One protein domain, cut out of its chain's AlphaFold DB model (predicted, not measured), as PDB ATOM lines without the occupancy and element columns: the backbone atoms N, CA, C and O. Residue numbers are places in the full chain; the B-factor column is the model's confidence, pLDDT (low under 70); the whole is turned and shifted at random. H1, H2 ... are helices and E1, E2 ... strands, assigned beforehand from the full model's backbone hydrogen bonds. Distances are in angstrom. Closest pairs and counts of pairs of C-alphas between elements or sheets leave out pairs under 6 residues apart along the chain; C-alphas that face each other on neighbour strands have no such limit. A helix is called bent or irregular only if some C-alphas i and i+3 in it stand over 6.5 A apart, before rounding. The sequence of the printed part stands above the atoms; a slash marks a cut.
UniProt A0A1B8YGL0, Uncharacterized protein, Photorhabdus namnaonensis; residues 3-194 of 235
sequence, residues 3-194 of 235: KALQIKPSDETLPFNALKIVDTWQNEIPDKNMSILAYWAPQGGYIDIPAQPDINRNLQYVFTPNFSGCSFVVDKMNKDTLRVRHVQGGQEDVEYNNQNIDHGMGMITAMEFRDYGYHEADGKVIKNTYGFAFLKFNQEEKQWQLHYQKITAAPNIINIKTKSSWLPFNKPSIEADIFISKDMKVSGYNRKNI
ATOM      1  N   LYS A   3     156.880 133.322 189.996       66.38
ATOM      2  CA  LYS A   3     157.174 134.742 190.131       66.38
ATOM      3  C   LYS A   3     156.649 135.484 188.911       66.38
ATOM      4  O   LYS A   3     156.901 135.072 187.778       66.38
ATOM      5  N   ALA A   4     155.959 136.592 189.147       64.62
ATOM      6  CA  ALA A   4     155.619 137.533 188.094       64.62
ATOM      7  C   ALA A   4     156.876 138.294 187.649       64.62
ATOM      8  O   ALA A   4     157.645 138.799 188.471       64.62
ATOM      9  N   LEU A   5     157.083 138.386 186.342       61.56
ATOM     10  CA  LEU A   5     158.124 139.193 185.721       61.56
ATOM     11  C   LEU A   5     157.469 140.191 184.778       61.56
ATOM     12  O   LEU A   5     156.567 139.825 184.033       61.56
ATOM     13  N   GLN A   6     157.954 141.428 184.772       64.94
ATOM     14  CA  GLN A   6     157.662 142.361 183.692       64.94
ATOM     15  C   GLN A   6     158.842 142.335 182.722       64.94
ATOM     16  O   GLN A   6     159.967 142.663 183.101       64.94
ATOM     17  N   ILE A   7     158.584 141.924 181.487       63.94
ATOM     18  CA  ILE A   7     159.563 141.933 180.408       63.94
ATOM     19  C   ILE A   7     159.437 143.277 179.699       63.94
ATOM     20  O   ILE A   7     158.353 143.656 179.250       63.94
ATOM     21  N   LYS A   8     160.551 144.009 179.646       68.38
ATOM     22  CA  LYS A   8     160.683 145.269 178.915       68.38
ATOM     23  C   LYS A   8     161.496 144.995 177.651       68.38
ATOM     24  O   LYS A   8     162.686 144.701 177.779       68.38
ATOM     25  N   PRO A   9     160.864 145.028 176.472       65.44
ATOM     26  CA  PRO A   9     161.565 144.950 175.200       65.44
ATOM     27  C   PRO A   9     162.623 146.057 175.085       65.44
ATOM     28  O   PRO A   9     162.508 147.104 175.724       65.44
ATOM     29  N   SER A  10     163.680 145.812 174.310       67.12
ATOM     30  CA  SER A  10     164.739 146.800 174.057       67.12
ATOM     31  C   SER A  10     164.347 147.860 173.021       67.12
ATOM     32  O   SER A  10     165.047 148.863 172.892       67.12
ATOM     33  N   ASP A  11     163.260 147.638 172.285       68.19
ATOM     34  CA  ASP A  11     162.660 148.583 171.346       68.19
ATOM     35  C   ASP A  11     161.494 149.359 171.997       68.19
ATOM     36  O   ASP A  11     161.225 149.238 173.190       68.19
ATOM     37  N   GLU A  12     160.788 150.187 171.223       63.34
ATOM     38  CA  GLU A  12     159.655 150.996 171.713       63.34
ATOM     39  C   GLU A  12     158.360 150.186 171.948       63.34
ATOM     40  O   GLU A  12     157.280 150.768 172.088       63.34
ATOM     41  N   THR A  13     158.409 148.849 171.954       64.44
ATOM     42  CA  THR A  13     157.207 148.038 172.183       64.44
ATOM     43  C   THR A  13     156.792 148.029 173.656       64.44
ATOM     44  O   THR A  13     157.594 148.204 174.577       64.44
ATOM     45  N   LEU A  14     155.485 147.872 173.894       63.06
ATOM     46  CA  LEU A  14     154.932 147.909 175.243       63.06
ATOM     47  C   LEU A  14     155.448 146.726 176.082       63.06
ATOM     48  O   LEU A  14     155.524 145.599 175.585       63.06
ATOM     49  N   PRO A  15     155.753 146.948 177.372       64.50
ATOM     50  CA  PRO A  15     156.144 145.870 178.264       64.50
ATOM     51  C   PRO A  15     154.991 144.887 178.482       64.50
ATOM     52  O   PRO A  15     153.821 145.273 178.501       64.50
ATOM     53  N   PHE A  16     155.327 143.624 178.732       66.50
ATOM     54  CA  PHE A  16     154.347 142.579 179.033       66.50
ATOM     55  C   PHE A  16     154.742 141.782 180.274       66.50
ATOM     56  O   PHE A  16     155.898 141.778 180.699       66.50
ATOM     57  N   ASN A  17     153.760 141.117 180.882       70.00
ATOM     58  CA  ASN A  17     153.981 140.301 182.069       70.00
ATOM     59  C   ASN A  17     154.170 138.831 181.684       70.00
ATOM     60  O   ASN A  17     153.479 138.318 180.807       70.00
ATOM     61  N   ALA A  18     155.074 138.150 182.379       68.19
ATOM     62  CA  ALA A  18     155.343 136.727 182.241       68.19
ATOM     63  C   ALA A  18     155.334 136.046 183.615       68.19
ATOM     64  O   ALA A  18     155.631 136.664 184.640       68.19
ATOM     65  N   LEU A  19     155.022 134.752 183.626       69.25
ATOM     66  CA  LEU A  19     155.180 133.896 184.797       69.25
ATOM     67  C   LEU A  19     156.464 133.089 184.643       69.25
ATOM     68  O   LEU A  19     156.635 132.373 183.662       69.25
ATOM     69  N   LYS A  20     157.350 133.188 185.633       72.81
ATOM     70  CA  LYS A  20     158.551 132.361 185.738       72.81
ATOM     71  C   LYS A  20     158.399 131.408 186.911       72.81
ATOM     72  O   LYS A  20     158.011 131.825 187.998       72.81
ATOM     73  N   ILE A  21     158.770 130.151 186.732       71.31
ATOM     74  CA  ILE A  21     158.942 129.253 187.875       71.31
ATOM     75  C   ILE A  21     160.294 129.548 188.521       71.31
ATOM     76  O   ILE A  21     161.317 129.628 187.844       71.31
ATOM     77  N   VAL A  22     160.274 129.746 189.832       64.38
ATOM     78  CA  VAL A  22     161.462 129.996 190.647       64.38
ATOM     79  C   VAL A  22     162.150 128.665 190.922       64.38
ATOM     80  O   VAL A  22     161.534 127.771 191.512       64.38
ATOM     81  N   ASP A  23     163.415 128.553 190.518       67.69
ATOM     82  CA  ASP A  23     164.235 127.366 190.761       67.69
ATOM     83  C   ASP A  23     165.015 127.514 192.074       67.69
ATOM     84  O   ASP A  23     166.138 128.022 192.131       67.69
ATOM     85  N   THR A  24     164.393 127.062 193.160       64.50
ATOM     86  CA  THR A  24     165.002 127.101 194.493       64.50
ATOM     87  C   THR A  24     166.183 126.138 194.634       64.50
ATOM     88  O   THR A  24     167.011 126.345 195.514       64.50
ATOM     89  N   TRP A  25     166.300 125.115 193.777       58.31
ATOM     90  CA  TRP A  25     167.435 124.179 193.783       58.31
ATOM     91  C   TRP A  25     168.701 124.814 193.210       58.31
ATOM     92  O   TRP A  25     169.809 124.461 193.602       58.31
ATOM     93  N   GLN A  26     168.539 125.800 192.329       58.31
ATOM     94  CA  GLN A  26     169.622 126.650 191.829       58.31
ATOM     95  C   GLN A  26     169.848 127.891 192.715       58.31
ATOM     96  O   GLN A  26     170.441 128.872 192.267       58.31
ATOM     97  N   ASN A  27     169.390 127.860 193.974       64.25
ATOM     98  CA  ASN A  27     169.492 128.950 194.950       64.25
ATOM     99  C   ASN A  27     168.797 130.260 194.523       64.25
ATOM    100  O   ASN A  27     169.154 131.337 195.011       64.25
ATOM    101  N   GLU A  28     167.793 130.209 193.638       64.75
ATOM    102  CA  GLU A  28     166.988 131.395 193.345       64.75
ATOM    103  C   GLU A  28     166.098 131.732 194.548       64.75
ATOM    104  O   GLU A  28     165.263 130.933 194.977       64.75
ATOM    105  N   ILE A  29     166.266 132.941 195.091       69.69
ATOM    106  CA  ILE A  29     165.470 133.418 196.222       69.69
ATOM    107  C   ILE A  29     164.174 134.040 195.685       69.69
ATOM    108  O   ILE A  29     164.231 135.035 194.950       69.69
ATOM    109  N   PRO A  30     162.999 133.504 196.053       66.88
ATOM    110  CA  PRO A  30     161.736 134.073 195.625       66.88
ATOM    111  C   PRO A  30     161.470 135.431 196.267       66.88
ATOM    112  O   PRO A  30     161.698 135.653 197.456       66.88
ATOM    113  N   ASP A  31     160.919 136.335 195.465       69.19
ATOM    114  CA  ASP A  31     160.458 137.631 195.943       69.19
ATOM    115  C   ASP A  31     159.105 137.457 196.639       69.19
ATOM    116  O   ASP A  31     158.144 137.024 196.000       69.19
ATOM    117  N   LYS A  32     159.013 137.797 197.928       68.62
ATOM    118  CA  LYS A  32     157.797 137.590 198.730       68.62
ATOM    119  C   LYS A  32     156.572 138.349 198.208       68.62
ATOM    120  O   LYS A  32     155.459 137.907 198.460       68.62
ATOM    121  N   ASN A  33     156.765 139.455 197.488       68.44
ATOM    122  CA  ASN A  33     155.672 140.296 196.996       68.44
ATOM    123  C   ASN A  33     155.267 139.950 195.560       68.44
ATOM    124  O   ASN A  33     154.166 140.286 195.133       68.44
ATOM    125  N   MET A  34     156.155 139.299 194.807       65.44
ATOM    126  CA  MET A  34     155.925 138.958 193.398       65.44
ATOM    127  C   MET A  34     155.787 137.456 193.151       65.44
ATOM    128  O   MET A  34     155.600 137.056 192.000       65.44
ATOM    129  N   SER A  35     155.918 136.631 194.193       70.06
ATOM    130  CA  SER A  35     155.911 135.177 194.066       70.06
ATOM    131  C   SER A  35     154.743 134.529 194.792       70.06
ATOM    132  O   SER A  35     154.349 134.946 195.878       70.06
ATOM    133  N   ILE A  36     154.225 133.459 194.201       76.19
ATOM    134  CA  ILE A  36     153.119 132.672 194.728       76.19
ATOM    135  C   ILE A  36     153.400 131.175 194.589       76.19
ATOM    136  O   ILE A  36     154.067 130.718 193.654       76.19
ATOM    137  N   LEU A  37     152.902 130.386 195.537       78.56
ATOM    138  CA  LEU A  37     152.889 128.932 195.421       78.56
ATOM    139  C   LEU A  37     151.637 128.488 194.662       78.56
ATOM    140  O   LEU A  37     150.528 128.920 194.964       78.56
ATOM    141  N   ALA A  38     151.835 127.604 193.692       81.62
ATOM    142  CA  ALA A  38     150.776 127.033 192.878       81.62
ATOM    143  C   ALA A  38     151.172 125.621 192.439       81.62
ATOM    144  O   ALA A  38     152.364 125.292 192.399       81.62
ATOM    145  N   TYR A  39     150.176 124.814 192.097       87.12
ATOM    146  CA  TYR A  39     150.370 123.588 191.333       87.12
ATOM    147  C   TYR A  39     150.732 123.921 189.879       87.12
ATOM    148  O   TYR A  39     150.460 125.021 189.388       87.12
ATOM    149  N   TRP A  40     151.322 122.949 189.190       85.38
ATOM    150  CA  TRP A  40     151.687 123.042 187.780       85.38
ATOM    151  C   TRP A  40     151.062 121.881 187.014       85.38
ATOM    152  O   TRP A  40     151.368 120.730 187.320       85.38
ATOM    153  N   ALA A  41     150.214 122.182 186.032       87.25
ATOM    154  CA  ALA A  41     149.740 121.191 185.068       87.25
ATOM    155  C   ALA A  41     150.592 121.311 183.788       87.25
ATOM    156  O   ALA A  41     150.467 122.313 183.072       87.25
ATOM    157  N   PRO A  42     151.496 120.351 183.513       84.00
ATOM    158  CA  PRO A  42     152.334 120.389 182.321       84.00
ATOM    159  C   PRO A  42     151.513 120.074 181.067       84.00
ATOM    160  O   PRO A  42     150.556 119.306 181.122       84.00
ATOM    161  N   GLN A  43     151.927 120.636 179.931       84.62
ATOM    162  CA  GLN A  43     151.397 120.266 178.620       84.62
ATOM    163  C   GLN A  43     151.604 118.763 178.365       84.62
ATOM    164  O   GLN A  43     152.692 118.252 178.630       84.62
ATOM    165  N   GLY A  44     150.566 118.070 177.887       87.12
ATOM    166  CA  GLY A  44     150.591 116.619 177.666       87.12
ATOM    167  C   GLY A  44     150.492 115.790 178.948       87.12
ATOM    168  O   GLY A  44     150.719 114.582 178.940       87.12
ATOM    169  N   GLY A  45     150.194 116.426 180.082       88.94
ATOM    170  CA  GLY A  45     150.135 115.767 181.378       88.94
ATOM    171  C   GLY A  45     149.051 116.330 182.281       88.94
ATOM    172  O   GLY A  45     148.149 117.061 181.856       88.94
ATOM    173  N   TYR A  46     149.125 115.947 183.555       94.56
ATOM    174  CA  TYR A  46     148.123 116.307 184.543       94.56
ATOM    175  C   TYR A  46     148.707 116.514 185.936       94.56
ATOM    176  O   TYR A  46     149.827 116.096 186.237       94.56
ATOM    177  N   ILE A  47     147.910 117.143 186.794       93.81
ATOM    178  CA  ILE A  47     148.146 117.227 188.233       93.81
ATOM    179  C   ILE A  47     146.850 116.940 188.984       93.81
ATOM    180  O   ILE A  47     145.783 117.425 188.603       93.81
ATOM    181  N   ASP A  48     146.960 116.170 190.061       97.38
ATOM    182  CA  ASP A  48     145.853 115.927 190.980       97.38
ATOM    183  C   ASP A  48     145.893 116.965 192.107       97.38
ATOM    184  O   ASP A  48     146.938 117.209 192.721       97.38
ATOM    185  N   ILE A  49     144.752 117.598 192.362       95.69
ATOM    186  CA  ILE A  49     144.569 118.647 193.369       95.69
ATOM    187  C   ILE A  49     143.384 118.293 194.276       95.69
ATOM    188  O   ILE A  49     142.462 117.593 193.846       95.69
ATOM    189  N   PRO A  50     143.357 118.782 195.526       96.06
ATOM    190  CA  PRO A  50     142.197 118.594 196.386       96.06
ATOM    191  C   PRO A  50     140.974 119.325 195.816       96.06
ATOM    192  O   PRO A  50     141.050 120.505 195.469       96.06
ATOM    193  N   ALA A  51     139.826 118.649 195.779       94.19
ATOM    194  CA  ALA A  51     138.546 119.263 195.417       94.19
ATOM    195  C   ALA A  51     138.142 120.366 196.408       94.19
ATOM    196  O   ALA A  51     137.570 121.379 196.011       94.19
ATOM    197  N   GLN A  52     138.510 120.193 197.680       94.38
ATOM    198  CA  GLN A  52     138.315 121.152 198.766       94.38
ATOM    199  C   GLN A  52     139.649 121.361 199.511       94.38
ATOM    200  O   GLN A  52     139.938 120.630 200.459       94.38
ATOM    201  N   PRO A  53     140.513 122.290 199.060       91.81
ATOM    202  CA  PRO A  53     141.800 122.562 199.698       91.81
ATOM    203  C   PRO A  53     141.648 123.123 201.121       91.81
ATOM    204  O   PRO A  53     140.895 124.067 201.356       91.81
ATOM    205  N   ASP A  54     142.455 122.618 202.057       90.00
ATOM    206  CA  ASP A  54     142.731 123.294 203.328       90.00
ATOM    207  C   ASP A  54     143.651 124.489 203.054       90.00
ATOM    208  O   ASP A  54     144.802 124.322 202.648       90.00
ATOM    209  N   ILE A  55     143.158 125.702 203.304       86.62
ATOM    210  CA  ILE A  55     143.864 126.958 203.010       86.62
ATOM    211  C   ILE A  55     145.236 127.078 203.688       86.62
ATOM    212  O   ILE A  55     146.080 127.833 203.206       86.62
ATOM    213  N   ASN A  56     145.469 126.348 204.784       85.88
ATOM    214  CA  ASN A  56     146.726 126.383 205.535       85.88
ATOM    215  C   ASN A  56     147.741 125.344 205.044       85.88
ATOM    216  O   ASN A  56     148.911 125.405 205.425       85.88
ATOM    217  N   ARG A  57     147.304 124.363 204.248       85.88
ATOM    218  CA  ARG A  57     148.118 123.197 203.861       85.88
ATOM    219  C   ARG A  57     148.221 123.000 202.357       85.88
ATOM    220  O   ARG A  57     149.193 122.419 201.883       85.88
ATOM    221  N   ASN A  58     147.222 123.444 201.607       90.06
ATOM    222  CA  ASN A  58     147.111 123.217 200.178       90.06
ATOM    223  C   ASN A  58     147.281 124.514 199.391       90.06
ATOM    224  O   ASN A  58     147.013 125.617 199.870       90.06
ATOM    225  N   LEU A  59     147.743 124.365 198.150       87.81
ATOM    226  CA  LEU A  59     147.913 125.496 197.246       87.81
ATOM    227  C   LEU A  59     146.559 125.867 196.642       87.81
ATOM    228  O   LEU A  59     145.718 125.009 196.391       87.81
ATOM    229  N   GLN A  60     146.364 127.155 196.388       89.62
ATOM    230  CA  GLN A  60     145.072 127.699 195.945       89.62
ATOM    231  C   GLN A  60     145.063 128.088 194.465       89.62
ATOM    232  O   GLN A  60     144.115 128.705 193.988       89.62
ATOM    233  N   TYR A  61     146.131 127.758 193.742       87.06
ATOM    234  CA  TYR A  61     146.317 128.118 192.343       87.06
ATOM    235  C   TYR A  61     146.851 126.923 191.566       87.06
ATOM    236  O   TYR A  61     147.674 126.163 192.084       87.06
ATOM    237  N   VAL A  62     146.421 126.797 190.313       90.31
ATOM    238  CA  VAL A  62     146.995 125.867 189.336       90.31
ATOM    239  C   VAL A  62     147.362 126.662 188.099       90.31
ATOM    240  O   VAL A  62     146.483 127.243 187.463       90.31
ATOM    241  N   PHE A  63     148.646 126.685 187.757       85.31
ATOM    242  CA  PHE A  63     149.122 127.302 186.525       85.31
ATOM    243  C   PHE A  63     149.436 126.259 185.465       85.31
ATOM    244  O   PHE A  63     149.728 125.100 185.766       85.31
ATOM    245  N   THR A  64     149.386 126.711 184.218       82.50
ATOM    246  CA  THR A  64     149.694 125.914 183.034       82.50
ATOM    247  C   THR A  64     150.484 126.760 182.032       82.50
ATOM    248  O   THR A  64     150.516 127.992 182.161       82.50
ATOM    249  N   PRO A  65     151.140 126.131 181.044       82.12
ATOM    250  CA  PRO A  65     151.637 126.835 179.867       82.12
ATOM    251  C   PRO A  65     150.512 127.525 179.074       82.12
ATOM    252  O   PRO A  65     149.329 127.316 179.330       82.12
ATOM    253  N   ASN A  66     150.879 128.313 178.061       78.06
ATOM    254  CA  ASN A  66     149.919 128.888 177.119       78.06
ATOM    255  C   ASN A  66     149.197 127.790 176.349       78.06
ATOM    256  O   ASN A  66     149.767 126.740 176.061       78.06
ATOM    257  N   PHE A  67     148.000 128.119 175.892       84.31
ATOM    258  CA  PHE A  67     147.198 127.290 175.014       84.31
ATOM    259  C   PHE A  67     147.362 127.759 173.573       84.31
ATOM    260  O   PHE A  67     147.225 128.949 173.289       84.31
ATOM    261  N   SER A  68     147.661 126.818 172.676       82.44
ATOM    262  CA  SER A  68     147.773 127.037 171.232       82.44
ATOM    263  C   SER A  68     147.164 125.857 170.479       82.44
ATOM    264  O   SER A  68     147.876 124.979 170.003       82.44
ATOM    265  N   GLY A  69     145.834 125.795 170.437       83.81
ATOM    266  CA  GLY A  69     145.102 124.602 169.987       83.81
ATOM    267  C   GLY A  69     144.869 123.565 171.088       83.81
ATOM    268  O   GLY A  69     144.174 122.591 170.852       83.81
ATOM    269  N   CYS A  70     145.410 123.787 172.287       90.12
ATOM    270  CA  CYS A  70     145.250 122.920 173.452       90.12
ATOM    271  C   CYS A  70     143.898 123.123 174.156       90.12
ATOM    272  O   CYS A  70     143.256 124.170 173.983       90.12
ATOM    273  N   SER A  71     143.561 122.186 175.044       92.12
ATOM    274  CA  SER A  71     142.403 122.244 175.946       92.12
ATOM    275  C   SER A  71     142.825 122.130 177.417       92.12
ATOM    276  O   SER A  71     143.692 121.333 177.776       92.12
ATOM    277  N   PHE A  72     142.210 122.937 178.281       94.19
ATOM    278  CA  PHE A  72     142.329 122.841 179.738       94.19
ATOM    279  C   PHE A  72     141.154 122.011 180.233       94.19
ATOM    280  O   PHE A  72     140.020 122.469 180.118       94.19
ATOM    281  N   VAL A  73     141.397 120.830 180.793       95.44
ATOM    282  CA  VAL A  73     140.320 119.923 181.213       95.44
ATOM    283  C   VAL A  73     140.429 119.624 182.698       95.44
ATOM    284  O   VAL A  73     141.529 119.422 183.214       95.44
ATOM    285  N   VAL A  74     139.294 119.616 183.395       96.50
ATOM    286  CA  VAL A  74     139.215 119.223 184.803       96.50
ATOM    287  C   VAL A  74     138.245 118.059 184.942       96.50
ATOM    288  O   VAL A  74     137.047 118.209 184.695       96.50
ATOM    289  N   ASP A  75     138.775 116.922 185.382       95.88
ATOM    290  CA  ASP A  75     138.002 115.742 185.761       95.88
ATOM    291  C   ASP A  75     137.804 115.721 187.278       95.88
ATOM    292  O   ASP A  75     138.715 116.043 188.051       95.88
ATOM    293  N   LYS A  76     136.631 115.281 187.728       95.56
ATOM    294  CA  LYS A  76     136.428 114.879 189.117       95.56
ATOM    295  C   LYS A  76     136.827 113.420 189.252       95.56
ATOM    296  O   LYS A  76     136.082 112.538 188.851       95.56
ATOM    297  N   MET A  77     137.982 113.139 189.844       95.75
ATOM    298  CA  MET A  77     138.442 111.751 189.967       95.75
ATOM    299  C   MET A  77     137.641 110.989 191.024       95.75
ATOM    300  O   MET A  77     137.299 109.822 190.856       95.75
ATOM    301  N   ASN A  78     137.343 111.662 192.132       94.75
ATOM    302  CA  ASN A  78     136.517 111.164 193.226       94.75
ATOM    303  C   ASN A  78     136.008 112.359 194.054       94.75
ATOM    304  O   ASN A  78     136.188 113.515 193.673       94.75
ATOM    305  N   LYS A  79     135.377 112.095 195.205       93.56
ATOM    306  CA  LYS A  79     134.824 113.139 196.083       93.56
ATOM    307  C   LYS A  79     135.856 114.163 196.592       93.56
ATOM    308  O   LYS A  79     135.473 115.289 196.883       93.56
ATOM    309  N   ASP A  80     137.132 113.787 196.676       95.19
ATOM    310  CA  ASP A  80     138.182 114.592 197.310       95.19
ATOM    311  C   ASP A  80     139.225 115.107 196.305       95.19
ATOM    312  O   ASP A  80     140.041 115.958 196.654       95.19
ATOM    313  N   THR A  81     139.222 114.607 195.065       96.38
ATOM    314  CA  THR A  81     140.309 114.822 194.096       96.38
ATOM    315  C   THR A  81     139.782 115.318 192.758       96.38
ATOM    316  O   THR A  81     138.932 114.670 192.140       96.38
ATOM    317  N   LEU A  82     140.356 116.419 192.279       97.25
ATOM    318  CA  LEU A  82     140.227 116.880 190.900       97.25
ATOM    319  C   LEU A  82     141.523 116.594 190.148       97.25
ATOM    320  O   LEU A  82     142.608 116.779 190.700       97.25
ATOM    321  N   ARG A  83     141.410 116.204 188.883       97.62
ATOM    322  CA  ARG A  83     142.544 116.065 187.972       97.62
ATOM    323  C   ARG A  83     142.488 117.160 186.932       97.62
ATOM    324  O   ARG A  83     141.525 117.265 186.183       97.62
ATOM    325  N   VAL A  84     143.543 117.958 186.880       96.62
ATOM    326  CA  VAL A  84     143.690 119.053 185.926       96.62
ATOM    327  C   VAL A  84     144.647 118.629 184.826       96.62
ATOM    328  O   VAL A  84     145.792 118.289 185.121       96.62
ATOM    329  N   ARG A  85     144.198 118.677 183.573       95.56
ATOM    330  CA  ARG A  85     144.951 118.269 182.382       95.56
ATOM    331  C   ARG A  85     145.175 119.456 181.452       95.56
ATOM    332  O   ARG A  85     144.277 120.275 181.252       95.56
ATOM    333  N   HIS A  86     146.354 119.506 180.846       93.19
ATOM    334  CA  HIS A  86     146.618 120.345 179.680       93.19
ATOM    335  C   HIS A  86     146.743 119.417 178.475       93.19
ATOM    336  O   HIS A  86     147.816 118.874 178.215       93.19
ATOM    337  N   VAL A  87     145.631 119.238 177.768       91.38
ATOM    338  CA  VAL A  87     145.525 118.346 176.612       91.38
ATOM    339  C   VAL A  87     146.061 119.061 175.377       91.38
ATOM    340  O   VAL A  87     145.621 120.170 175.061       91.38
ATOM    341  N   GLN A  88     147.023 118.458 174.693       89.19
ATOM    342  CA  GLN A  88     147.649 119.020 173.504       89.19
ATOM    343  C   GLN A  88     146.698 118.993 172.310       89.19
ATOM    344  O   GLN A  88     145.999 118.010 172.072       89.19
ATOM    345  N   GLY A  89     146.732 120.070 171.522       85.88
ATOM    346  CA  GLY A  89     145.987 120.128 170.270       85.88
ATOM    347  C   GLY A  89     146.425 119.018 169.315       85.88
ATOM    348  O   GLY A  89     147.618 118.874 169.033       85.88
ATOM    349  N   GLY A  90     145.467 118.238 168.822       83.88
ATOM    350  CA  GLY A  90     145.709 117.085 167.952       83.88
ATOM    351  C   GLY A  90     146.169 115.812 168.673       83.88
ATOM    352  O   GLY A  90     146.490 114.836 167.998       83.88
ATOM    353  N   GLN A  91     146.231 115.807 170.009       87.62
ATOM    354  CA  GLN A  91     146.516 114.620 170.831       87.62
ATOM    355  C   GLN A  91     145.346 114.268 171.755       87.62
ATOM    356  O   GLN A  91     145.507 113.476 172.682       87.62
ATOM    357  N   GLU A  92     144.160 114.830 171.518       87.88
ATOM    358  CA  GLU A  92     142.995 114.674 172.388       87.88
ATOM    359  C   GLU A  92     142.636 113.202 172.574       87.88
ATOM    360  O   GLU A  92     142.344 112.783 173.689       87.88
ATOM    361  N   ASP A  93     142.735 112.395 171.518       87.88
ATOM    362  CA  ASP A  93     142.455 110.966 171.613       87.88
ATOM    363  C   ASP A  93     143.464 110.241 172.501       87.88
ATOM    364  O   ASP A  93     143.077 109.404 173.307       87.88
ATOM    365  N   VAL A  94     144.747 110.581 172.412       89.31
ATOM    366  CA  VAL A  94     145.807 109.910 173.178       89.31
ATOM    367  C   VAL A  94     145.816 110.358 174.638       89.31
ATOM    368  O   VAL A  94     146.045 109.546 175.532       89.31
ATOM    369  N   GLU A  95     145.565 111.640 174.888       89.19
ATOM    370  CA  GLU A  95     145.710 112.258 176.208       89.19
ATOM    371  C   GLU A  95     144.396 112.328 177.000       89.19
ATOM    372  O   GLU A  95     144.431 112.504 178.225       89.19
ATOM    373  N   TYR A  96     143.246 112.194 176.326       92.75
ATOM    374  CA  TYR A  96     141.930 112.334 176.947       92.75
ATOM    375  C   TYR A  96     140.867 111.339 176.451       92.75
ATOM    376  O   TYR A  96     140.324 110.626 177.277       92.75
ATOM    377  N   ASN A  97     140.547 111.248 175.155       87.88
ATOM    378  CA  ASN A  97     139.331 110.541 174.704       87.88
ATOM    379  C   ASN A  97     139.444 109.007 174.669       87.88
ATOM    380  O   ASN A  97     138.423 108.323 174.557       87.88
ATOM    381  N   ASN A  98     140.652 108.440 174.679       88.75
ATOM    382  CA  ASN A  98     140.824 106.989 174.618       88.75
ATOM    383  C   ASN A  98     140.211 106.317 175.856       88.75
ATOM    384  O   ASN A  98     140.424 106.747 176.983       88.75
ATOM    385  N   GLN A  99     139.509 105.201 175.647       81.12
ATOM    386  CA  GLN A  99     138.816 104.434 176.690       81.12
ATOM    387  C   GLN A  99     139.725 103.969 177.839       81.12
ATOM    388  O   GLN A  99     139.236 103.672 178.924       81.12
ATOM    389  N   ASN A 100     141.036 103.895 177.606       90.25
ATOM    390  CA  ASN A 100     142.014 103.524 178.630       90.25
ATOM    391  C   ASN A 100     142.390 104.684 179.571       90.25
ATOM    392  O   ASN A 100     143.126 104.466 180.535       90.25
ATOM    393  N   ILE A 101     141.942 105.910 179.291       90.50
ATOM    394  CA  ILE A 101     142.169 107.067 180.155       90.50
ATOM    395  C   ILE A 101     141.137 107.055 181.282       90.50
ATOM    396  O   ILE A 101     139.929 107.048 181.065       90.50
ATOM    397  N   ASP A 102     141.630 107.056 182.519       93.31
ATOM    398  CA  ASP A 102     140.782 107.169 183.700       93.31
ATOM    399  C   ASP A 102     140.284 108.613 183.877       93.31
ATOM    400  O   ASP A 102     141.082 109.548 184.055       93.31
ATOM    401  N   HIS A 103     138.960 108.764 183.861       93.25
ATOM    402  CA  HIS A 103     138.238 110.015 184.096       93.25
ATOM    403  C   HIS A 103     137.551 110.068 185.469       93.25
ATOM    404  O   HIS A 103     136.911 111.069 185.791       93.25
ATOM    405  N   GLY A 104     137.638 109.008 186.281       94.06
ATOM    406  CA  GLY A 104     136.935 108.903 187.558       94.06
ATOM    407  C   GLY A 104     135.424 109.120 187.433       94.06
ATOM    408  O   GLY A 104     134.726 108.338 186.795       94.06
ATOM    409  N   MET A 105     134.912 110.182 188.058       93.50
ATOM    410  CA  MET A 105     133.502 110.600 187.996       93.50
ATOM    411  C   MET A 105     133.168 111.451 186.757       93.50
ATOM    412  O   MET A 105     132.002 111.791 186.561       93.50
ATOM    413  N   GLY A 106     134.154 111.779 185.920       92.25
ATOM    414  CA  GLY A 106     133.981 112.476 184.647       92.25
ATOM    415  C   GLY A 106     134.398 113.948 184.661       92.25
ATOM    416  O   GLY A 106     134.798 114.511 185.683       92.25
ATOM    417  N   MET A 107     134.298 114.568 183.485       93.31
ATOM    418  CA  MET A 107     134.612 115.979 183.267       93.31
ATOM    419  C   MET A 107     133.613 116.894 183.977       93.31
ATOM    420  O   MET A 107     132.401 116.740 183.820       93.31
ATOM    421  N   ILE A 108     134.128 117.899 184.683       93.50
ATOM    422  CA  ILE A 108     133.313 118.916 185.372       93.50
ATOM    423  C   ILE A 108     133.506 120.321 184.802       93.50
ATOM    424  O   ILE A 108     132.648 121.183 184.956       93.50
ATOM    425  N   THR A 109     134.631 120.591 184.133       93.31
ATOM    426  CA  THR A 109     134.800 121.819 183.355       93.31
ATOM    427  C   THR A 109     135.899 121.667 182.314       93.31
ATOM    428  O   THR A 109     136.823 120.866 182.477       93.31
ATOM    429  N   ALA A 110     135.829 122.492 181.274       93.19
ATOM    430  CA  ALA A 110     136.892 122.631 180.297       93.19
ATOM    431  C   ALA A 110     136.957 124.051 179.719       93.19
ATOM    432  O   ALA A 110     135.964 124.790 179.684       93.19
ATOM    433  N   MET A 111     138.146 124.422 179.249       92.38
ATOM    434  CA  MET A 111     138.344 125.445 178.227       92.38
ATOM    435  C   MET A 111     138.923 124.759 176.993       92.38
ATOM    436  O   MET A 111     140.036 124.240 177.043       92.38
ATOM    437  N   GLU A 112     138.201 124.813 175.881       89.94
ATOM    438  CA  GLU A 112     138.642 124.237 174.607       89.94
ATOM    439  C   GLU A 112     139.195 125.305 173.659       89.94
ATOM    440  O   GLU A 112     138.962 126.504 173.842       89.94
ATOM    441  N   PHE A 113     139.865 124.883 172.580       86.75
ATOM    442  CA  PHE A 113     140.328 125.802 171.535       86.75
ATOM    443  C   PHE A 113     139.216 126.723 171.019       86.75
ATOM    444  O   PHE A 113     139.459 127.897 170.767       86.75
ATOM    445  N   ARG A 114     137.972 126.248 170.912       84.62
ATOM    446  CA  ARG A 114     136.847 127.074 170.442       84.62
ATOM    447  C   ARG A 114     136.504 128.223 171.395       84.62
ATOM    448  O   ARG A 114     136.051 129.269 170.930       84.62
ATOM    449  N   ASP A 115     136.771 128.065 172.690       86.31
ATOM    450  CA  ASP A 115     136.459 129.075 173.702       86.31
ATOM    451  C   ASP A 115     137.366 130.304 173.573       86.31
ATOM    452  O   ASP A 115     136.901 131.432 173.755       86.31
ATOM    453  N   TYR A 116     138.645 130.125 173.225       84.94
ATOM    454  CA  TYR A 116     139.622 131.223 173.143       84.94
ATOM    455  C   TYR A 116     140.145 131.511 171.733       84.94
ATOM    456  O   TYR A 116     140.613 132.619 171.457       84.94
ATOM    457  N   GLY A 117     140.043 130.532 170.841       84.50
ATOM    458  CA  GLY A 117     140.685 130.511 169.535       84.50
ATOM    459  C   GLY A 117     139.964 131.312 168.452       84.50
ATOM    460  O   GLY A 117     140.380 131.333 167.297       84.50
ATOM    461  N   TYR A 118     138.865 131.978 168.801       82.06
ATOM    462  CA  TYR A 118     138.071 132.776 167.875       82.06
ATOM    463  C   TYR A 118     137.536 134.039 168.560       82.06
ATOM    464  O   TYR A 118     137.148 134.024 169.738       82.06
ATOM    465  N   HIS A 119     137.519 135.140 167.809       74.00
ATOM    466  CA  HIS A 119     136.868 136.394 168.185       74.00
ATOM    467  C   HIS A 119     136.302 137.097 166.952       74.00
ATOM    468  O   HIS A 119     136.782 136.885 165.839       74.00
ATOM    469  N   GLU A 120     135.294 137.936 167.151       73.38
ATOM    470  CA  GLU A 120     134.736 138.770 166.092       73.38
ATOM    471  C   GLU A 120     135.409 140.145 166.096       73.38
ATOM    472  O   GLU A 120     135.540 140.782 167.142       73.38
ATOM    473  N   ALA A 121     135.841 140.600 164.923       71.69
ATOM    474  CA  ALA A 121     136.285 141.969 164.690       71.69
ATOM    475  C   ALA A 121     135.821 142.407 163.298       71.69
ATOM    476  O   ALA A 121     135.923 141.642 162.339       71.69
ATOM    477  N   ASP A 122     135.267 143.616 163.198       79.94
ATOM    478  CA  ASP A 122     134.744 144.192 161.951       79.94
ATOM    479  C   ASP A 122     133.765 143.262 161.201       79.94
ATOM    480  O   ASP A 122     133.791 143.145 159.975       79.94
ATOM    481  N   GLY A 123     132.922 142.541 161.950       77.88
ATOM    482  CA  GLY A 123     131.953 141.586 161.398       77.88
ATOM    483  C   GLY A 123     132.568 140.305 160.819       77.88
ATOM    484  O   GLY A 123     131.869 139.541 160.154       77.88
ATOM    485  N   LYS A 124     133.864 140.052 161.048       78.94
ATOM    486  CA  LYS A 124     134.564 138.827 160.640       78.94
ATOM    487  C   LYS A 124     134.997 138.018 161.854       78.94
ATOM    488  O   LYS A 124     135.533 138.560 162.819       78.94
ATOM    489  N   VAL A 125     134.833 136.699 161.769       77.44
ATOM    490  CA  VAL A 125     135.420 135.765 162.734       77.44
ATOM    491  C   VAL A 125     136.908 135.635 162.426       77.44
ATOM    492  O   VAL A 125     137.303 135.085 161.398       77.44
ATOM    493  N   ILE A 126     137.738 136.144 163.326       74.50
ATOM    494  CA  ILE A 126     139.190 136.037 163.260       74.50
ATOM    495  C   ILE A 126     139.628 134.890 164.168       74.50
ATOM    496  O   ILE A 126     139.353 134.880 165.374       74.50
ATOM    497  N   LYS A 127     140.353 133.929 163.583       75.00
ATOM    498  CA  LYS A 127     141.024 132.870 164.338       75.00
ATOM    499  C   LYS A 127     142.143 133.500 165.162       75.00
ATOM    500  O   LYS A 127     143.082 134.078 164.622       75.00
ATOM    501  N   ASN A 128     142.011 133.396 166.473       66.62
ATOM    502  CA  ASN A 128     143.068 133.677 167.416       66.62
ATOM    503  C   ASN A 128     143.761 132.360 167.777       66.62
ATOM    504  O   ASN A 128     143.095 131.360 167.998       66.62
ATOM    505  N   THR A 129     145.082 132.311 167.837       73.38
ATOM    506  CA  THR A 129     145.748 131.030 168.115       73.38
ATOM    507  C   THR A 129     145.952 130.810 169.611       73.38
ATOM    508  O   THR A 129     146.015 129.661 170.031       73.38
ATOM    509  N   TYR A 130     145.987 131.875 170.425       80.50
ATOM    510  CA  TYR A 130     146.520 131.797 171.786       80.50
ATOM    511  C   TYR A 130     145.523 132.138 172.898       80.50
ATOM    512  O   TYR A 130     144.739 133.092 172.807       80.50
ATOM    513  N   GLY A 131     145.618 131.384 173.993       82.69
ATOM    514  CA  GLY A 131     144.895 131.633 175.235       82.69
ATOM    515  C   GLY A 131     145.737 131.318 176.467       82.69
ATOM    516  O   GLY A 131     146.660 130.513 176.405       82.69
ATOM    517  N   PHE A 132     145.403 131.941 177.593       84.38
ATOM    518  CA  PHE A 132     146.018 131.660 178.892       84.38
ATOM    519  C   PHE A 132     144.937 131.239 179.878       84.38
ATOM    520  O   PHE A 132     143.897 131.896 179.937       84.38
ATOM    521  N   ALA A 133     145.180 130.185 180.655       89.62
ATOM    522  CA  ALA A 133     144.230 129.704 181.647       89.62
ATOM    523  C   ALA A 133     144.902 129.228 182.938       89.62
ATOM    524  O   ALA A 133     146.022 128.707 182.941       89.62
ATOM    525  N   PHE A 134     144.194 129.408 184.049       89.12
ATOM    526  CA  PHE A 134     144.614 128.965 185.374       89.12
ATOM    527  C   PHE A 134     143.399 128.661 186.253       89.12
ATOM    528  O   PHE A 134     142.314 129.205 186.035       89.12
ATOM    529  N   LEU A 135     143.593 127.824 187.275       94.69
ATOM    530  CA  LEU A 135     142.607 127.676 188.344       94.69
ATOM    531  C   LEU A 135     142.977 128.539 189.540       94.69
ATOM    532  O   LEU A 135     144.152 128.648 189.905       94.69
ATOM    533  N   LYS A 136     141.952 129.081 190.189       91.75
ATOM    534  CA  LYS A 136     142.043 129.721 191.498       91.75
ATOM    535  C   LYS A 136     140.949 129.174 192.400       91.75
ATOM    536  O   LYS A 136     139.793 129.115 191.993       91.75
ATOM    537  N   PHE A 137     141.294 128.808 193.625       93.06
ATOM    538  CA  PHE A 137     140.297 128.469 194.629       93.06
ATOM    539  C   PHE A 137     139.682 129.748 195.207       93.06
ATOM    540  O   PHE A 137     140.392 130.636 195.690       93.06
ATOM    541  N   ASN A 138     138.359 129.854 195.144       90.94
ATOM    542  CA  ASN A 138     137.585 130.887 195.811       90.94
ATOM    543  C   ASN A 138     137.186 130.385 197.203       90.94
ATOM    544  O   ASN A 138     136.407 129.444 197.332       90.94
ATOM    545  N   GLN A 139     137.723 131.025 198.243       88.69
ATOM    546  CA  GLN A 139     137.472 130.647 199.635       88.69
ATOM    547  C   GLN A 139     136.046 130.964 200.098       88.69
ATOM    548  O   GLN A 139     135.502 130.225 200.917       88.69
ATOM    549  N   GLU A 140     135.446 132.042 199.587       88.31
ATOM    550  CA  GLU A 140     134.092 132.467 199.958       88.31
ATOM    551  C   GLU A 140     133.056 131.495 199.387       88.31
ATOM    552  O   GLU A 140     132.181 131.014 200.103       88.31
ATOM    553  N   GLU A 141     133.218 131.143 198.111       88.44
ATOM    554  CA  GLU A 141     132.343 130.198 197.406       88.44
ATOM    555  C   GLU A 141     132.707 128.731 197.683       88.44
ATOM    556  O   GLU A 141     131.928 127.837 197.365       88.44
ATOM    557  N   LYS A 142     133.878 128.473 198.288       90.44
ATOM    558  CA  LYS A 142     134.469 127.137 198.501       90.44
ATOM    559  C   LYS A 142     134.540 126.309 197.217       90.44
ATOM    560  O   LYS A 142     134.208 125.123 197.199       90.44
ATOM    561  N   GLN A 143     134.961 126.947 196.132       91.25
ATOM    562  CA  GLN A 143     134.968 126.351 194.800       91.25
ATOM    563  C   GLN A 143     136.208 126.747 194.012       91.25
ATOM    564  O   GLN A 143     136.700 127.873 194.101       91.25
ATOM    565  N   TRP A 144     136.696 125.823 193.190       95.06
ATOM    566  CA  TRP A 144     137.671 126.155 192.162       95.06
ATOM    567  C   TRP A 144     137.004 126.951 191.037       95.06
ATOM    568  O   TRP A 144     135.882 126.667 190.626       95.06
ATOM    569  N   GLN A 145     137.710 127.955 190.532       94.25
ATOM    570  CA  GLN A 145     137.291 128.787 189.413       94.25
ATOM    571  C   GLN A 145     138.321 128.662 188.294       94.25
ATOM    572  O   GLN A 145     139.517 128.871 188.517       94.25
ATOM    573  N   LEU A 146     137.857 128.328 187.091       93.75
ATOM    574  CA  LEU A 146     138.653 128.363 185.871       93.75
ATOM    575  C   LEU A 146     138.626 129.774 185.301       93.75
ATOM    576  O   LEU A 146     137.577 130.277 184.901       93.75
ATOM    577  N   HIS A 147     139.794 130.398 185.246       88.75
ATOM    578  CA  HIS A 147     140.008 131.712 184.665       88.75
ATOM    579  C   HIS A 147     140.735 131.557 183.343       88.75
ATOM    580  O   HIS A 147     141.767 130.888 183.298       88.75
ATOM    581  N   TYR A 148     140.243 132.204 182.288       88.06
ATOM    582  CA  TYR A 148     140.944 132.188 181.013       88.06
ATOM    583  C   TYR A 148     140.798 133.468 180.201       88.06
ATOM    584  O   TYR A 148     139.827 134.217 180.325       88.06
ATOM    585  N   GLN A 149     141.805 133.721 179.370       83.25
ATOM    586  CA  GLN A 149     141.932 134.905 178.532       83.25
ATOM    587  C   GLN A 149     142.197 134.516 177.083       83.25
ATOM    588  O   GLN A 149     142.967 133.594 176.810       83.25
ATOM    589  N   LYS A 150     141.598 135.274 176.163       83.38
ATOM    590  CA  LYS A 150     141.917 135.240 174.733       83.38
ATOM    591  C   LYS A 150     142.987 136.289 174.452       83.38
ATOM    592  O   LYS A 150     142.808 137.449 174.831       83.38
ATOM    593  N   ILE A 151     144.081 135.904 173.799       76.88
ATOM    594  CA  ILE A 151     145.212 136.812 173.552       76.88
ATOM    595  C   ILE A 151     145.446 136.931 172.053       76.88
ATOM    596  O   ILE A 151     145.901 135.975 171.436       76.88
ATOM    597  N   THR A 152     145.134 138.083 171.466       76.31
ATOM    598  CA  THR A 152     145.397 138.362 170.049       76.31
ATOM    599  C   THR A 152     146.855 138.769 169.873       76.31
ATOM    600  O   THR A 152     147.363 139.561 170.665       76.31
ATOM    601  N   ALA A 153     147.509 138.238 168.834       74.12
ATOM    602  CA  ALA A 153     148.914 138.509 168.516       74.12
ATOM    603  C   ALA A 153     149.840 138.350 169.741       74.12
ATOM    604  O   ALA A 153     150.632 139.237 170.064       74.12
ATOM    605  N   ALA A 154     149.676 137.227 170.452       70.81
ATOM    606  CA  ALA A 154     150.379 136.949 171.698       70.81
ATOM    607  C   ALA A 154     151.907 137.073 171.541       70.81
ATOM    608  O   ALA A 154     152.453 136.658 170.511       70.81
ATOM    609  N   PRO A 155     152.603 137.618 172.556       67.12
ATOM    610  CA  PRO A 155     154.048 137.723 172.529       67.12
ATOM    611  C   PRO A 155     154.646 136.321 172.673       67.12
ATOM    612  O   PRO A 155     154.161 135.501 173.453       67.12
ATOM    613  N   ASN A 156     155.719 136.056 171.941       67.44
ATOM    614  CA  ASN A 156     156.460 134.805 172.014       67.44
ATOM    615  C   ASN A 156     157.867 135.094 172.514       67.44
ATOM    616  O   ASN A 156     158.512 136.022 172.035       67.44
ATOM    617  N   ILE A 157     158.361 134.295 173.453       63.97
ATOM    618  CA  ILE A 157     159.769 134.350 173.841       63.97
ATOM    619  C   ILE A 157     160.501 133.267 173.048       63.97
ATOM    620  O   ILE A 157     160.202 132.085 173.183       63.97
ATOM    621  N   ILE A 158     161.439 133.690 172.210       65.62
ATOM    622  CA  ILE A 158     162.246 132.846 171.325       65.62
ATOM    623  C   ILE A 158     163.408 132.234 172.110       65.62
ATOM    624  O   ILE A 158     163.745 131.067 171.933       65.62
ATOM    625  N   ASN A 159     164.037 133.031 172.977       61.91
ATOM    626  CA  ASN A 159     165.188 132.604 173.760       61.91
ATOM    627  C   ASN A 159     165.263 133.380 175.076       61.91
ATOM    628  O   ASN A 159     164.871 134.543 175.127       61.91
ATOM    629  N   ILE A 160     165.811 132.761 176.119       64.00
ATOM    630  CA  ILE A 160     166.153 133.430 177.374       64.00
ATOM    631  C   ILE A 160     167.630 133.196 177.669       64.00
ATOM    632  O   ILE A 160     168.099 132.062 177.742       64.00
ATOM    633  N   LYS A 161     168.353 134.286 177.906       65.12
ATOM    634  CA  LYS A 161     169.751 134.295 178.321       65.12
ATOM    635  C   LYS A 161     169.837 134.882 179.722       65.12
ATOM    636  O   LYS A 161     169.489 136.038 179.954       65.12
ATOM    637  N   THR A 162     170.340 134.095 180.662       63.03
ATOM    638  CA  THR A 162     170.696 134.602 181.988       63.03
ATOM    639  C   THR A 162     172.131 135.099 181.936       63.03
ATOM    640  O   THR A 162     173.053 134.302 181.758       63.03
ATOM    641  N   LYS A 163     172.346 136.404 182.111       61.16
ATOM    642  CA  LYS A 163     173.693 136.945 182.307       61.16
ATOM    643  C   LYS A 163     174.031 136.887 183.788       61.16
ATOM    644  O   LYS A 163     173.489 137.638 184.603       61.16
ATOM    645  N   SER A 164     174.936 135.978 184.147       56.22
ATOM    646  CA  SER A 164     175.563 135.991 185.465       56.22
ATOM    647  C   SER A 164     176.435 137.237 185.572       56.22
ATOM    648  O   SER A 164     177.349 137.428 184.770       56.22
ATOM    649  N   SER A 165     176.159 138.090 186.553       52.81
ATOM    650  CA  SER A 165     177.035 139.221 186.827       52.81
ATOM    651  C   SER A 165     178.281 138.728 187.560       52.81
ATOM    652  O   SER A 165     178.175 138.044 188.573       52.81
ATOM    653  N   TRP A 166     179.463 139.085 187.057       50.12
ATOM    654  CA  TRP A 166     180.741 138.760 187.703       50.12
ATOM    655  C   TRP A 166     180.967 139.570 188.997       50.12
ATOM    656  O   TRP A 166     181.738 139.166 189.862       50.12
ATOM    657  N   LEU A 167     180.262 140.699 189.160       61.16
ATOM    658  CA  LEU A 167     180.331 141.535 190.360       61.16
ATOM    659  C   LEU A 167     179.455 140.974 191.503       61.16
ATOM    660  O   LEU A 167     178.267 140.736 191.270       61.16
ATOM    661  N   PRO A 168     179.980 140.876 192.744       52.84
ATOM    662  CA  PRO A 168     179.372 140.136 193.862       52.84
ATOM    663  C   PRO A 168     178.071 140.723 194.445       52.84
ATOM    664  O   PRO A 168     177.506 140.145 195.368       52.84
ATOM    665  N   PHE A 169     177.560 141.836 193.909       59.31
ATOM    666  CA  PHE A 169     176.334 142.493 194.392       59.31
ATOM    667  C   PHE A 169     175.296 142.776 193.300       59.31
ATOM    668  O   PHE A 169     174.201 143.255 193.597       59.31
ATOM    669  N   ASN A 170     175.608 142.473 192.039       56.44
ATOM    670  CA  ASN A 170     174.667 142.693 190.951       56.44
ATOM    671  C   ASN A 170     173.769 141.472 190.787       56.44
ATOM    672  O   ASN A 170     174.240 140.348 190.612       56.44
ATOM    673  N   LYS A 171     172.455 141.709 190.804       57.66
ATOM    674  CA  LYS A 171     171.479 140.667 190.495       57.66
ATOM    675  C   LYS A 171     171.706 140.187 189.054       57.66
ATOM    676  O   LYS A 171     171.908 141.032 188.179       57.66
ATOM    677  N   PRO A 172     171.670 138.869 188.795       59.12
ATOM    678  CA  PRO A 172     171.713 138.360 187.431       59.12
ATOM    679  C   PRO A 172     170.575 138.985 186.618       59.12
ATOM    680  O   PRO A 172     169.438 139.069 187.095       59.12
ATOM    681  N   SER A 173     170.889 139.453 185.411       62.31
ATOM    682  CA  SER A 173     169.890 139.984 184.488       62.31
ATOM    683  C   SER A 173     169.392 138.874 183.568       62.31
ATOM    684  O   SER A 173     170.137 137.972 183.173       62.31
ATOM    685  N   ILE A 174     168.099 138.928 183.257       64.81
ATOM    686  CA  ILE A 174     167.460 138.044 182.286       64.81
ATOM    687  C   ILE A 174     167.278 138.863 181.012       64.81
ATOM    688  O   ILE A 174     166.582 139.875 181.026       64.81
ATOM    689  N   GLU A 175     167.913 138.426 179.932       66.19
ATOM    690  CA  GLU A 175     167.655 138.913 178.581       66.19
ATOM    691  C   GLU A 175     166.780 137.891 177.864       66.19
ATOM    692  O   GLU A 175     166.975 136.685 178.016       66.19
ATOM    693  N   ALA A 176     165.804 138.363 177.099       63.28
ATOM    694  CA  ALA A 176     164.918 137.503 176.338       63.28
ATOM    695  C   ALA A 176     164.824 138.012 174.901       63.28
ATOM    696  O   ALA A 176     164.528 139.186 174.682       63.28
ATOM    697  N   ASP A 177     165.059 137.123 173.940       66.50
ATOM    698  CA  ASP A 177     164.752 137.374 172.537       66.50
ATOM    699  C   ASP A 177     163.255 137.095 172.366       66.50
ATOM    700  O   ASP A 177     162.795 136.000 172.696       66.50
ATOM    701  N   ILE A 178     162.481 138.078 171.910       66.44
ATOM    702  CA  ILE A 178     161.018 137.989 171.834       66.44
ATOM    703  C   ILE A 178     160.512 138.316 170.427       66.44
ATOM    704  O   ILE A 178     161.108 139.116 169.711       66.44
ATOM    705  N   PHE A 179     159.381 137.729 170.053       69.44
ATOM    706  CA  PHE A 179     158.550 138.170 168.943       69.44
ATOM    707  C   PHE A 179     157.268 138.771 169.515       69.44
ATOM    708  O   PHE A 179     156.459 138.063 170.117       69.44
ATOM    709  N   ILE A 180     157.087 140.076 169.348       68.94
ATOM    710  CA  ILE A 180     155.935 140.815 169.863       68.94
ATOM    711  C   ILE A 180     155.311 141.634 168.734       68.94
ATOM    712  O   ILE A 180     156.012 142.225 167.915       68.94
ATOM    713  N   SER A 181     153.980 141.654 168.680       72.81
ATOM    714  CA  SER A 181     153.239 142.531 167.776       72.81
ATOM    715  C   SER A 181     152.793 143.792 168.509       72.81
ATOM    716  O   SER A 181     152.404 143.730 169.676       72.81
ATOM    717  N   LYS A 182     152.758 144.926 167.801       73.62
ATOM    718  CA  LYS A 182     152.124 146.159 168.300       73.62
ATOM    719  C   LYS A 182     150.620 145.985 168.541       73.62
ATOM    720  O   LYS A 182     150.052 146.705 169.352       73.62
ATOM    721  N   ASP A 183     150.009 144.996 167.894       74.31
ATOM    722  CA  ASP A 183     148.583 144.681 168.012       74.31
ATOM    723  C   ASP A 183     148.276 143.682 169.140       74.31
ATOM    724  O   ASP A 183     147.148 143.188 169.246       74.31
ATOM    725  N   MET A 184     149.271 143.350 169.974       73.88
ATOM    726  CA  MET A 184     149.094 142.463 171.120       73.88
ATOM    727  C   MET A 184     148.013 143.016 172.053       73.88
ATOM    728  O   MET A 184     148.147 144.108 172.609       73.88
ATOM    729  N   LYS A 185     146.957 142.233 172.283       75.12
ATOM    730  CA  LYS A 185     145.881 142.610 173.208       75.12
ATOM    731  C   LYS A 185     145.194 141.401 173.821       75.12
ATOM    732  O   LYS A 185     145.027 140.365 173.178       75.12
ATOM    733  N   VAL A 186     144.711 141.569 175.049       76.94
ATOM    734  CA  VAL A 186     143.706 140.666 175.616       76.94
ATOM    735  C   VAL A 186     142.368 141.018 174.968       76.94
ATOM    736  O   VAL A 186     141.865 142.123 175.152       76.94
ATOM    737  N   SER A 187     141.812 140.104 174.175       76.19
ATOM    738  CA  SER A 187     140.545 140.314 173.457       76.19
ATOM    739  C   SER A 187     139.324 139.808 174.223       76.19
ATOM    740  O   SER A 187     138.197 140.130 173.860       76.19
ATOM    741  N   GLY A 188     139.526 139.047 175.298       74.88
ATOM    742  CA  GLY A 188     138.443 138.625 176.174       74.88
ATOM    743  C   GLY A 188     138.946 137.921 177.424       74.88
ATOM    744  O   GLY A 188     140.037 137.352 177.434       74.88
ATOM    745  N   TYR A 189     138.123 137.949 178.466       82.00
ATOM    746  CA  TYR A 189     138.352 137.249 179.724       82.00
ATOM    747  C   TYR A 189     137.060 136.572 180.164       82.00
ATOM    748  O   TYR A 189     135.988 137.170 180.096       82.00
ATOM    749  N   ASN A 190     137.182 135.340 180.638       82.94
ATOM    750  CA  ASN A 190     136.068 134.542 181.111       82.94
ATOM    751  C   ASN A 190     136.433 133.831 182.411       82.94
ATOM    752  O   ASN A 190     137.603 133.588 182.723       82.94
ATOM    753  N   ARG A 191     135.387 133.476 183.152       86.38
ATOM    754  CA  ARG A 191     135.464 132.719 184.394       86.38
ATOM    755  C   ARG A 191     134.366 131.665 184.391       86.38
ATOM    756  O   ARG A 191     133.214 132.016 184.148       86.38
ATOM    757  N   LYS A 192     134.715 130.412 184.664       88.44
ATOM    758  CA  LYS A 192     133.761 129.320 184.895       88.44
ATOM    759  C   LYS A 192     133.937 128.834 186.336       88.44
ATOM    760  O   LYS A 192     135.056 128.505 186.732       88.44
ATOM    761  N   ASN A 193     132.861 128.821 187.117       86.56
ATOM    762  CA  ASN A 193     132.867 128.164 188.424       86.56
ATOM    763  C   ASN A 193     132.807 126.651 188.210       86.56
ATOM    764  O   ASN A 193     132.095 126.181 187.325       86.56
ATOM    765  N   ILE A 194     133.568 125.897 188.997       83.19
ATOM    766  CA  ILE A 194     133.568 124.439 188.929       83.19
ATOM    767  C   ILE A 194     132.503 123.925 189.899       83.19
ATOM    768  O   ILE A 194     132.736 123.852 191.106       83.19
TER     769      ILE A 194
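What this domain is: This is residues 3 to 194 of the 235 residues of an uncharacterized protein of Photorhabdus namnaonensis (UniProt A0A1B8YGL0). What is the main shape? Two four-stranded sheets, E3 E6 E5 E7 and E4 E10 E11 E14, lie face to face as a sandwich, with their strands nearly in line. At one end of the longest axis two hairpins, E1 with E2 and E12 with E13, form a separate, looser wing, and residues 23 to 29 stick out. What is it made of? The 192 printed residues include 14 named strands and two named helices, in the order E1 to E6, H1, E7, H2, E8 to E14; both sheets are antiparallel and the class is mostly strand. The whole is compact, with a radius of gyration of the C-alphas of 18.6 A, and spans 55 by 49 by 34 A.

Where its parts are: Where does it begin? E1 is residues 3 to 7, from C-alpha 3 at (157.174, 134.742, 190.131), then come E2, 16 to 21, E3, 45 to 50, E4, 61 to 63, E5, 71 to 76, and E6, 81 to 87. H1, 92 to 97, is irregular, but only just: C-alphas 94 and 97 are 6.7 A apart. What follows? E7 is 107 to 111, H2 113 to 116, E8 118 to 121 and E9 124 to 127. E10, 130 to 138, measures 25.6 A from first to last C-alpha, and E11, 143 to 152, 29.4 A. E12, 156 to 163, bends by 51 degrees at residue 159; E13 is 173 to 179, and E14, 185 to 193, ends at C-alpha 193 at (132.867, 128.164, 188.424).

How they stand to each other: How do the strands pair? Within hydrogen-bond range are N 5 and O 18 in the hairpin E1 and E2, 2.8 A, N 47 and O 84 from E3 to E6, 2.9 A, N 73 and O 85 from E5 to E6, 3.0 A, and N 74 and O 109 from E5 to E7, 2.9 A. So are N 62 and O 135 from E4 to E10, 3.0 A, N 134 and O 147 from E10 to E11, 2.9 A, N 148 and O 190 from E11 to E14, 3.0 A, N 121 and O 124 in the hairpin E8 and E9, 2.9 A, and N 161 and O 175 in the hairpin E12 and E13, 2.8 A. How do the sheets meet? The parts that face each other are 11.3 A centre to centre; the closest C-alphas of E5 and E10, Phe 72 and Ala 133, are 7.4 A apart. Where are the helices? H1 is on the sheet E3 E6 E5 E7, over E6 at a height of 8.8 A; E6, H1 and E7 form a split strand-helix-strand unit, two strands running the same way with E5 between them, its crossover right-handed. H2 only grazes both sheets; 1 of 2 O i to N i+4 pairs in H1 is within range, and H2 is too short for such a pair.

The domain as a whole: How far does it reach? The two C-alphas farthest apart, Gly 123 and Pro 168, are 57.5 A apart. Is anything broken or unsure? The printed part has no cut, and the long link is E2 to E3, 23 residues. Mean pLDDT of the printed part is 79.9, with 56 residues under 70, among them 3 to 16, 22 to 34 and 155 to 180.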